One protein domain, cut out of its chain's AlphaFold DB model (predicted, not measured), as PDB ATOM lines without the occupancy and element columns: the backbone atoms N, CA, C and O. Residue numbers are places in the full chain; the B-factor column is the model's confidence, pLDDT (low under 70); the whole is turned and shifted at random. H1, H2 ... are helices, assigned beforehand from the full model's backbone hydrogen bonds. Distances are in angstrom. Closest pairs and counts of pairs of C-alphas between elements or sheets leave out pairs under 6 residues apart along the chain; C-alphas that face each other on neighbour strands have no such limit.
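Overview. This is residues 23 to 42 and 50 to 89 of the 124 residues of an uncharacterized protein of Candidatus Atribacteria bacterium CG_4_10_14_3_um_filter_34_13 (UniProt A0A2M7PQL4). Four short helices form a small cluster: H2, H3 and H4 follow one another with a sharp turn at each link, and H1 lies over H2 and H4, away from H3. Residues 33 to 42 run from H1 toward the cut. The printed 60 residues, all helix in class with no named strand, are compact, with a radius of gyration of the C-alphas of 11.4 A and spans of 29 by 25 by 19 A.

Arrangement. H1, residues 24 to 32, and H4, residues 82 to 87, only just touch, with 3 pairs of C-alphas within 8 A, the closest Glu 27 and Lys 87 at 6.4 A. H2, residues 53 to 65, only just touches H3, residues 71 to 80, with 3 such pairs, using residues 59 to 63 alone; the closest C-alphas, Lys 63 and Leu 74, are 6.2 A apart, and the lines are about perpendicular at 83 degrees. H3 and H4 only just touch, with 3 such pairs, and only at the corner; the closest C-alphas, Leu 78 and Ala 85, are 5.4 A apart. H1 and H3 are apart. In H1, H2, H3 and H4 every O i to N i+4 pair is within hydrogen-bond range.

Along the chain. H1 starts at C-alpha 24 (-2.616, -30.755, 11.602) and is 12.5 A long, H2 18.6 A, H3 14.3 A, and H4 8.9 A, ending at C-alpha 87 (-11.196, -27.711, 9.205).

Size, cuts and confidence. The C-alphas farthest apart, Gly 40 and Asp 80, are 30.7 A apart. Residues 43 to 49 are not printed, and C-alphas 42 and 50 are 7.1 A apart across this cut, which lies in the link H1 to H2; the links H2 to H3 and H3 to H4 are tight. The pLDDT is under 70 at residues 39 to 42 and 50.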
ATOM      1  N   LEU A  23      -1.754 -28.926   7.824       76.44
ATOM      2  CA  LEU A  23      -3.128 -28.793   8.297       76.44
ATOM      3  C   LEU A  23      -3.342 -29.298   9.732       76.44
ATOM      4  O   LEU A  23      -4.257 -28.818  10.403       76.44
ATOM      5  N   LYS A  24      -2.486 -30.201  10.239       81.12
ATOM      6  CA  LYS A  24      -2.616 -30.755  11.602       81.12
ATOM      7  C   LYS A  24      -2.455 -29.683  12.683       81.12
ATOM      8  O   LYS A  24      -3.110 -29.758  13.717       81.12
ATOM      9  N   LYS A  25      -1.628 -28.660  12.436       84.00
ATOM     10  CA  LYS A  25      -1.444 -27.533  13.369       84.00
ATOM     11  C   LYS A  25      -2.728 -26.726  13.568       84.00
ATOM     12  O   LYS A  25      -3.028 -26.322  14.687       84.00
ATOM     13  N   TYR A  26      -3.504 -26.533  12.501       85.56
ATOM     14  CA  TYR A  26      -4.779 -25.820  12.569       85.56
ATOM     15  C   TYR A  26      -5.858 -26.668  13.227       85.56
ATOM     16  O   TYR A  26      -6.623 -26.145  14.020       85.56
ATOM     17  N   GLU A  27      -5.885 -27.971  12.947       86.06
ATOM     18  CA  GLU A  27      -6.785 -28.911  13.621       86.06
ATOM     19  C   GLU A  27      -6.587 -28.882  15.139       86.06
ATOM     20  O   GLU A  27      -7.518 -28.548  15.864       86.06
ATOM     21  N   LEU A  28      -5.348 -29.065  15.607       86.75
ATOM     22  CA  LEU A  28      -5.034 -29.009  17.033       86.75
ATOM     23  C   LEU A  28      -5.396 -27.649  17.649       86.75
ATOM     24  O   LEU A  28      -5.930 -27.588  18.753       86.75
ATOM     25  N   LEU A  29      -5.150 -26.546  16.942       88.75
ATOM     26  CA  LEU A  29      -5.528 -25.213  17.410       88.75
ATOM     27  C   LEU A  29      -7.055 -25.042  17.505       88.75
ATOM     28  O   LEU A  29      -7.555 -24.516  18.497       88.75
ATOM     29  N   PHE A  30      -7.803 -25.499  16.504       87.88
ATOM     30  CA  PHE A  30      -9.261 -25.399  16.463       87.88
ATOM     31  C   PHE A  30      -9.967 -26.320  17.458       87.88
ATOM     32  O   PHE A  30     -11.070 -25.978  17.891       87.88
ATOM     33  N   ASP A  31      -9.343 -27.435  17.832       87.44
ATOM     34  CA  ASP A  31      -9.835 -28.352  18.863       87.44
ATOM     35  C   ASP A  31      -9.672 -27.769  20.275       87.44
ATOM     36  O   ASP A  31     -10.512 -27.999  21.141       87.44
ATOM     37  N   ASN A  32      -8.631 -26.959  20.498       87.38
ATOM     38  CA  ASN A  32      -8.405 -26.259  21.769       87.38
ATOM     39  C   ASN A  32      -9.205 -24.947  21.901       87.38
ATOM     40  O   ASN A  32      -9.258 -24.360  22.982       87.38
ATOM     41  N   LEU A  33      -9.813 -24.459  20.818       86.12
ATOM     42  CA  LEU A  33     -10.612 -23.236  20.831       86.12
ATOM     43  C   LEU A  33     -12.049 -23.526  21.262       86.12
ATOM     44  O   LEU A  33     -12.857 -24.036  20.480       86.12
ATOM     45  N   ASP A  34     -12.395 -23.116  22.482       84.81
ATOM     46  CA  ASP A  34     -13.776 -23.177  22.949       84.81
ATOM     47  C   ASP A  34     -14.662 -22.187  22.173       84.81
ATOM     48  O   ASP A  34     -14.620 -20.970  22.355       84.81
ATOM     49  N   CYS A  35     -15.480 -22.735  21.274       78.88
ATOM     50  CA  CYS A  35     -16.454 -21.986  20.488       78.88
ATOM     51  C   CYS A  35     -17.889 -22.130  21.023       78.88
ATOM     52  O   CYS A  35     -18.836 -21.720  20.343       78.88
ATOM     53  N   SER A  36     -18.075 -22.708  22.215       79.06
ATOM     54  CA  SER A  36     -19.386 -22.848  22.856       79.06
ATOM     55  C   SER A  36     -20.186 -21.534  22.944       79.06
ATOM     56  O   SER A  36     -21.382 -21.575  22.627       79.06
ATOM     57  N   PRO A  37     -19.585 -20.345  23.197       78.69
ATOM     58  CA  PRO A  37     -20.338 -19.089  23.288       78.69
ATOM     59  C   PRO A  37     -20.913 -18.628  21.941       78.69
ATOM     60  O   PRO A  37     -21.882 -17.875  21.882       78.69
ATOM     61  N   LEU A  38     -20.333 -19.089  20.828       75.56
ATOM     62  CA  LEU A  38     -20.724 -18.692  19.472       75.56
ATOM     63  C   LEU A  38     -21.869 -19.540  18.908       75.56
ATOM     64  O   LEU A  38     -22.454 -19.179  17.886       75.56
ATOM     65  N   LYS A  39     -22.200 -20.657  19.567       69.81
ATOM     66  CA  LYS A  39     -23.203 -21.625  19.108       69.81
ATOM     67  C   LYS A  39     -24.646 -21.158  19.349       69.81
ATOM     68  O   LYS A  39     -25.559 -21.623  18.678       69.81
ATOM     69  N   GLY A  40     -24.858 -20.196  20.250       64.56
ATOM     70  CA  GLY A  40     -26.181 -19.768  20.724       64.56
ATOM     71  C   GLY A  40     -26.983 -18.829  19.811       64.56
ATOM     72  O   GLY A  40     -27.834 -18.105  20.314       64.56
ATOM     73  N   HIS A  41     -26.705 -18.753  18.506       58.19
ATOM     74  CA  HIS A  41     -27.334 -17.745  17.633       58.19
ATOM     75  C   HIS A  41     -27.602 -18.232  16.199       58.19
ATOM     76  O   HIS A  41     -27.347 -17.523  15.225       58.19
ATOM     77  N   THR A  42     -28.138 -19.439  16.040       59.72
ATOM     78  CA  THR A  42     -28.808 -19.820  14.789       59.72
ATOM     79  C   THR A  42     -30.220 -19.243  14.814       59.72
ATOM     80  O   THR A  42     -31.178 -19.918  15.180       59.72
ATOM     81  N   PRO A  50     -27.459 -19.073   7.615       66.31
ATOM     82  CA  PRO A  50     -26.446 -18.273   8.277       66.31
ATOM     83  C   PRO A  50     -25.139 -19.067   8.351       66.31
ATOM     84  O   PRO A  50     -25.133 -20.237   8.729       66.31
ATOM     85  N   VAL A  51     -24.026 -18.416   8.003       71.94
ATOM     86  CA  VAL A  51     -22.690 -19.008   8.155       71.94
ATOM     87  C   VAL A  51     -22.462 -19.323   9.631       71.94
ATOM     88  O   VAL A  51     -22.745 -18.499  10.506       71.94
ATOM     89  N   LEU A  52     -21.923 -20.510   9.912       80.69
ATOM     90  CA  LEU A  52     -21.561 -20.907  11.266       80.69
ATOM     91  C   LEU A  52     -20.533 -19.916  11.831       80.69
ATOM     92  O   LEU A  52     -19.385 -19.867  11.392       80.69
ATOM     93  N   LYS A  53     -20.932 -19.151  12.853       84.12
ATOM     94  CA  LYS A  53     -20.051 -18.254  13.622       84.12
ATOM     95  C   LYS A  53     -18.721 -18.895  14.051       84.12
ATOM     96  O   LYS A  53     -17.693 -18.244  13.861       84.12
ATOM     97  N   PRO A  54     -18.685 -20.137  14.588       87.06
ATOM     98  CA  PRO A  54     -17.411 -20.782  14.906       87.06
ATOM     99  C   PRO A  54     -16.531 -20.963  13.669       87.06
ATOM    100  O   PRO A  54     -15.319 -20.795  13.760       87.06
ATOM    101  N   GLY A  55     -17.121 -21.254  12.508       86.81
ATOM    102  CA  GLY A  55     -16.346 -21.430  11.290       86.81
ATOM    103  C   GLY A  55     -15.785 -20.132  10.727       86.81
ATOM    104  O   GLY A  55     -14.635 -20.085  10.295       86.81
ATOM    105  N   LEU A  56     -16.540 -19.039  10.856       88.00
ATOM    106  CA  LEU A  56     -16.040 -17.703  10.540       88.00
ATOM    107  C   LEU A  56     -14.854 -17.315  11.436       88.00
ATOM    108  O   LEU A  56     -13.857 -16.800  10.935       88.00
ATOM    109  N   LEU A  57     -14.931 -17.589  12.744       90.12
ATOM    110  CA  LEU A  57     -13.823 -17.329  13.665       90.12
ATOM    111  C   LEU A  57     -12.572 -18.124  13.265       90.12
ATOM    112  O   LEU A  57     -11.493 -17.547  13.156       90.12
ATOM    113  N   ARG A  58     -12.721 -19.428  13.004       90.25
ATOM    114  CA  ARG A  58     -11.616 -20.297  12.567       90.25
ATOM    115  C   ARG A  58     -10.962 -19.781  11.282       90.25
ATOM    116  O   ARG A  58      -9.738 -19.695  11.219       90.25
ATOM    117  N   ALA A  59     -11.761 -19.340  10.311       90.00
ATOM    118  CA  ALA A  59     -11.265 -18.766   9.062       90.00
ATOM    119  C   ALA A  59     -10.525 -17.431   9.266       90.00
ATOM    120  O   ALA A  59      -9.489 -17.190   8.647       90.00
ATOM    121  N   LEU A  60     -11.007 -16.572  10.169       90.38
ATOM    122  CA  LEU A  60     -10.318 -15.328  10.520       90.38
ATOM    123  C   LEU A  60      -8.998 -15.592  11.250       90.38
ATOM    124  O   LEU A  60      -8.006 -14.921  10.977       90.38
ATOM    125  N   ILE A  61      -8.952 -16.575  12.146       90.50
ATOM    126  CA  ILE A  61      -7.705 -16.979  12.805       90.50
ATOM    127  C   ILE A  61      -6.715 -17.505  11.764       90.50
ATOM    128  O   ILE A  61      -5.567 -17.065  11.736       90.50
ATOM    129  N   TYR A  62      -7.169 -18.365  10.851       90.56
ATOM    130  CA  TYR A  62      -6.352 -18.865   9.748       90.56
ATOM    131  C   TYR A  62      -5.775 -17.732   8.882       90.56
ATOM    132  O   TYR A  62      -4.576 -17.725   8.609       90.56
ATOM    133  N   LYS A  63      -6.586 -16.720   8.539       90.75
ATOM    134  CA  LYS A  63      -6.129 -15.518   7.819       90.75
ATOM    135  C   LYS A  63      -4.955 -14.829   8.527       90.75
ATOM    136  O   LYS A  63      -3.980 -14.463   7.875       90.75
ATOM    137  N   ASN A  64      -5.058 -14.653   9.847       89.00
ATOM    138  CA  ASN A  64      -4.025 -13.997  10.652       89.00
ATOM    139  C   ASN A  64      -2.748 -14.847  10.780       89.00
ATOM    140  O   ASN A  64      -1.661 -14.289  10.873       89.00
ATOM    141  N   LEU A  65      -2.867 -16.180  10.761       87.69
ATOM    142  CA  LEU A  65      -1.726 -17.102  10.832       87.69
ATOM    143  C   LEU A  65      -0.989 -17.271   9.494       87.69
ATOM    144  O   LEU A  65       0.220 -17.491   9.503       87.69
ATOM    145  N   LYS A  66      -1.695 -17.182   8.357       85.50
ATOM    146  CA  LYS A  66      -1.136 -17.269   6.990       85.50
ATOM    147  C   LYS A  66      -0.818 -15.881   6.385       85.50
ATOM    148  O   LYS A  66      -0.788 -15.724   5.172       85.50
ATOM    149  N   PRO A  67      -0.488 -14.895   7.231       84.38
ATOM    150  CA  PRO A  67      -0.619 -13.441   6.996       84.38
ATOM    151  C   PRO A  67      -1.271 -13.019   5.664       84.38
ATOM    152  O   PRO A  67      -0.651 -12.363   4.827       84.38
ATOM    153  N   LEU A  68      -2.540 -13.385   5.455       86.69
ATOM    154  CA  LEU A  68      -3.257 -13.002   4.238       86.69
ATOM    155  C   LEU A  68      -3.725 -11.544   4.371       86.69
ATOM    156  O   LEU A  68      -4.378 -11.214   5.365       86.69
ATOM    157  N   PRO A  69      -3.443 -10.654   3.404       85.88
ATOM    158  CA  PRO A  69      -3.749  -9.236   3.560       85.88
ATOM    159  C   PRO A  69      -5.260  -8.979   3.488       85.88
ATOM    160  O   PRO A  69      -5.832  -8.298   4.350       85.88
ATOM    161  N   THR A  70      -5.957  -9.582   2.522       89.56
ATOM    162  CA  THR A  70      -7.385  -9.324   2.306       89.56
ATOM    163  C   THR A  70      -8.267 -10.521   2.670       89.56
ATOM    164  O   THR A  70      -7.814 -11.654   2.815       89.56
ATOM    165  N   LEU A  71      -9.563 -10.264   2.877       87.38
ATOM    166  CA  LEU A  71     -10.563 -11.335   3.008       87.38
ATOM    167  C   LEU A  71     -10.836 -12.033   1.668       87.38
ATOM    168  O   LEU A  71     -11.322 -13.159   1.663       87.38
ATOM    169  N   TYR A  72     -10.521 -11.375   0.550       87.31
ATOM    170  CA  TYR A  72     -10.614 -11.977  -0.772       87.31
ATOM    171  C   TYR A  72      -9.563 -13.074  -0.941       87.31
ATOM    172  O   TYR A  72      -9.911 -14.179  -1.338       87.31
ATOM    173  N   ASP A  73      -8.320 -12.815  -0.533       87.00
ATOM    174  CA  ASP A  73      -7.247 -13.818  -0.588       87.00
ATOM    175  C   ASP A  73      -7.581 -15.038   0.271       87.00
ATOM    176  O   ASP A  73      -7.320 -16.166  -0.126       87.00
ATOM    177  N   LEU A  74      -8.229 -14.823   1.422       89.25
ATOM    178  CA  LEU A  74      -8.769 -15.910   2.236       89.25
ATOM    179  C   LEU A  74      -9.829 -16.712   1.473       89.25
ATOM    180  O   LEU A  74      -9.801 -17.934   1.510       89.25
ATOM    181  N   ALA A  75     -10.768 -16.047   0.798       86.31
ATOM    182  CA  ALA A  75     -11.809 -16.732   0.040       86.31
ATOM    183  C   ALA A  75     -11.227 -17.557  -1.119       86.31
ATOM    184  O   ALA A  75     -11.639 -18.696  -1.303       86.31
ATOM    185  N   VAL A  76     -10.252 -17.009  -1.851       87.31
ATOM    186  CA  VAL A  76      -9.527 -17.728  -2.911       87.31
ATOM    187  C   VAL A  76      -8.790 -18.931  -2.325       87.31
ATOM    188  O   VAL A  76      -8.973 -20.048  -2.790       87.31
ATOM    189  N   ASP A  77      -8.055 -18.741  -1.232       86.50
ATOM    190  CA  ASP A  77      -7.279 -19.815  -0.611       86.50
ATOM    191  C   ASP A  77      -8.154 -20.947  -0.048       86.50
ATOM    192  O   ASP A  77      -7.757 -22.110  -0.086       86.50
ATOM    193  N   LEU A  78      -9.354 -20.626   0.451       87.00
ATOM    194  CA  LEU A  78     -10.352 -21.608   0.891       87.00
ATOM    195  C   LEU A  78     -10.971 -22.387  -0.282       87.00
ATOM    196  O   LEU A  78     -11.336 -23.548  -0.104       87.00
ATOM    197  N   VAL A  79     -11.101 -21.760  -1.456       84.25
ATOM    198  CA  VAL A  79     -11.552 -22.422  -2.693       84.25
ATOM    199  C   VAL A  79     -10.461 -23.361  -3.208       84.25
ATOM    200  O   VAL A  79     -10.749 -24.513  -3.526       84.25
ATOM    201  N   ASP A  80      -9.213 -22.894  -3.230       84.50
ATOM    202  CA  ASP A  80      -8.059 -23.658  -3.711       84.50
ATOM    203  C   ASP A  80      -7.719 -24.835  -2.785       84.50
ATOM    204  O   ASP A  80      -7.250 -25.883  -3.231       84.50
ATOM    205  N   ASN A  81      -7.980 -24.685  -1.482       85.19
ATOM    206  CA  ASN A  81      -7.690 -25.687  -0.464       85.19
ATOM    207  C   ASN A  81      -8.975 -26.103   0.283       85.19
ATOM    208  O   ASN A  81      -9.193 -25.702   1.431       85.19
ATOM    209  N   PRO A  82      -9.814 -26.987  -0.288       82.56
ATOM    210  CA  PRO A  82     -11.067 -27.396   0.354       82.56
ATOM    211  C   PRO A  82     -10.842 -28.077   1.718       82.56
ATOM    212  O   PRO A  82     -11.682 -27.988   2.613       82.56
ATOM    213  N   SER A  83      -9.675 -28.693   1.932       83.31
ATOM    214  CA  SER A  83      -9.302 -29.297   3.215       83.31
ATOM    215  C   SER A  83      -9.261 -28.288   4.370       83.31
ATOM    216  O   SER A  83      -9.674 -28.629   5.478       83.31
ATOM    217  N   ILE A  84      -8.799 -27.047   4.147       85.44
ATOM    218  CA  ILE A  84      -8.797 -26.024   5.209       85.44
ATOM    219  C   ILE A  84     -10.201 -25.456   5.441       85.44
ATOM    220  O   ILE A  84     -10.549 -25.173   6.589       85.44
ATOM    221  N   ALA A  85     -11.035 -25.368   4.398       85.12
ATOM    222  CA  ALA A  85     -12.441 -24.993   4.539       85.12
ATOM    223  C   ALA A  85     -13.171 -25.976   5.467       85.12
ATOM    224  O   ALA A  85     -13.813 -25.551   6.430       85.12
ATOM    225  N   LEU A  86     -12.943 -27.280   5.275       84.94
ATOM    226  CA  LEU A  86     -13.487 -28.327   6.141       84.94
ATOM    227  C   LEU A  86     -13.003 -28.202   7.593       84.94
ATOM    228  O   LEU A  86     -13.814 -28.287   8.514       84.94
ATOM    229  N   LYS A  87     -11.710 -27.937   7.835       85.19
ATOM    230  CA  LYS A  87     -11.196 -27.711   9.205       85.19
ATOM    231  C   LYS A  87     -11.796 -26.461   9.860       85.19
ATOM    232  O   LYS A  87     -12.029 -26.432  11.073       85.19
ATOM    233  N   CYS A  88     -12.105 -25.449   9.056       84.62
ATOM    234  CA  CYS A  88     -12.836 -24.270   9.496       84.62
ATOM    235  C   CYS A  88     -14.343 -24.522   9.675       84.62
ATOM    236  O   CYS A  88     -15.039 -23.574   9.994       84.62
ATOM    237  N   ASN A  89     -14.882 -25.739   9.511       82.94
ATOM    238  CA  ASN A  89     -16.334 -25.994   9.489       82.94
ATOM    239  C   ASN A  89     -17.085 -25.081   8.499       82.94
ATOM    240  O   ASN A  89     -18.192 -24.617   8.786       82.94
TER     241      ASN A  89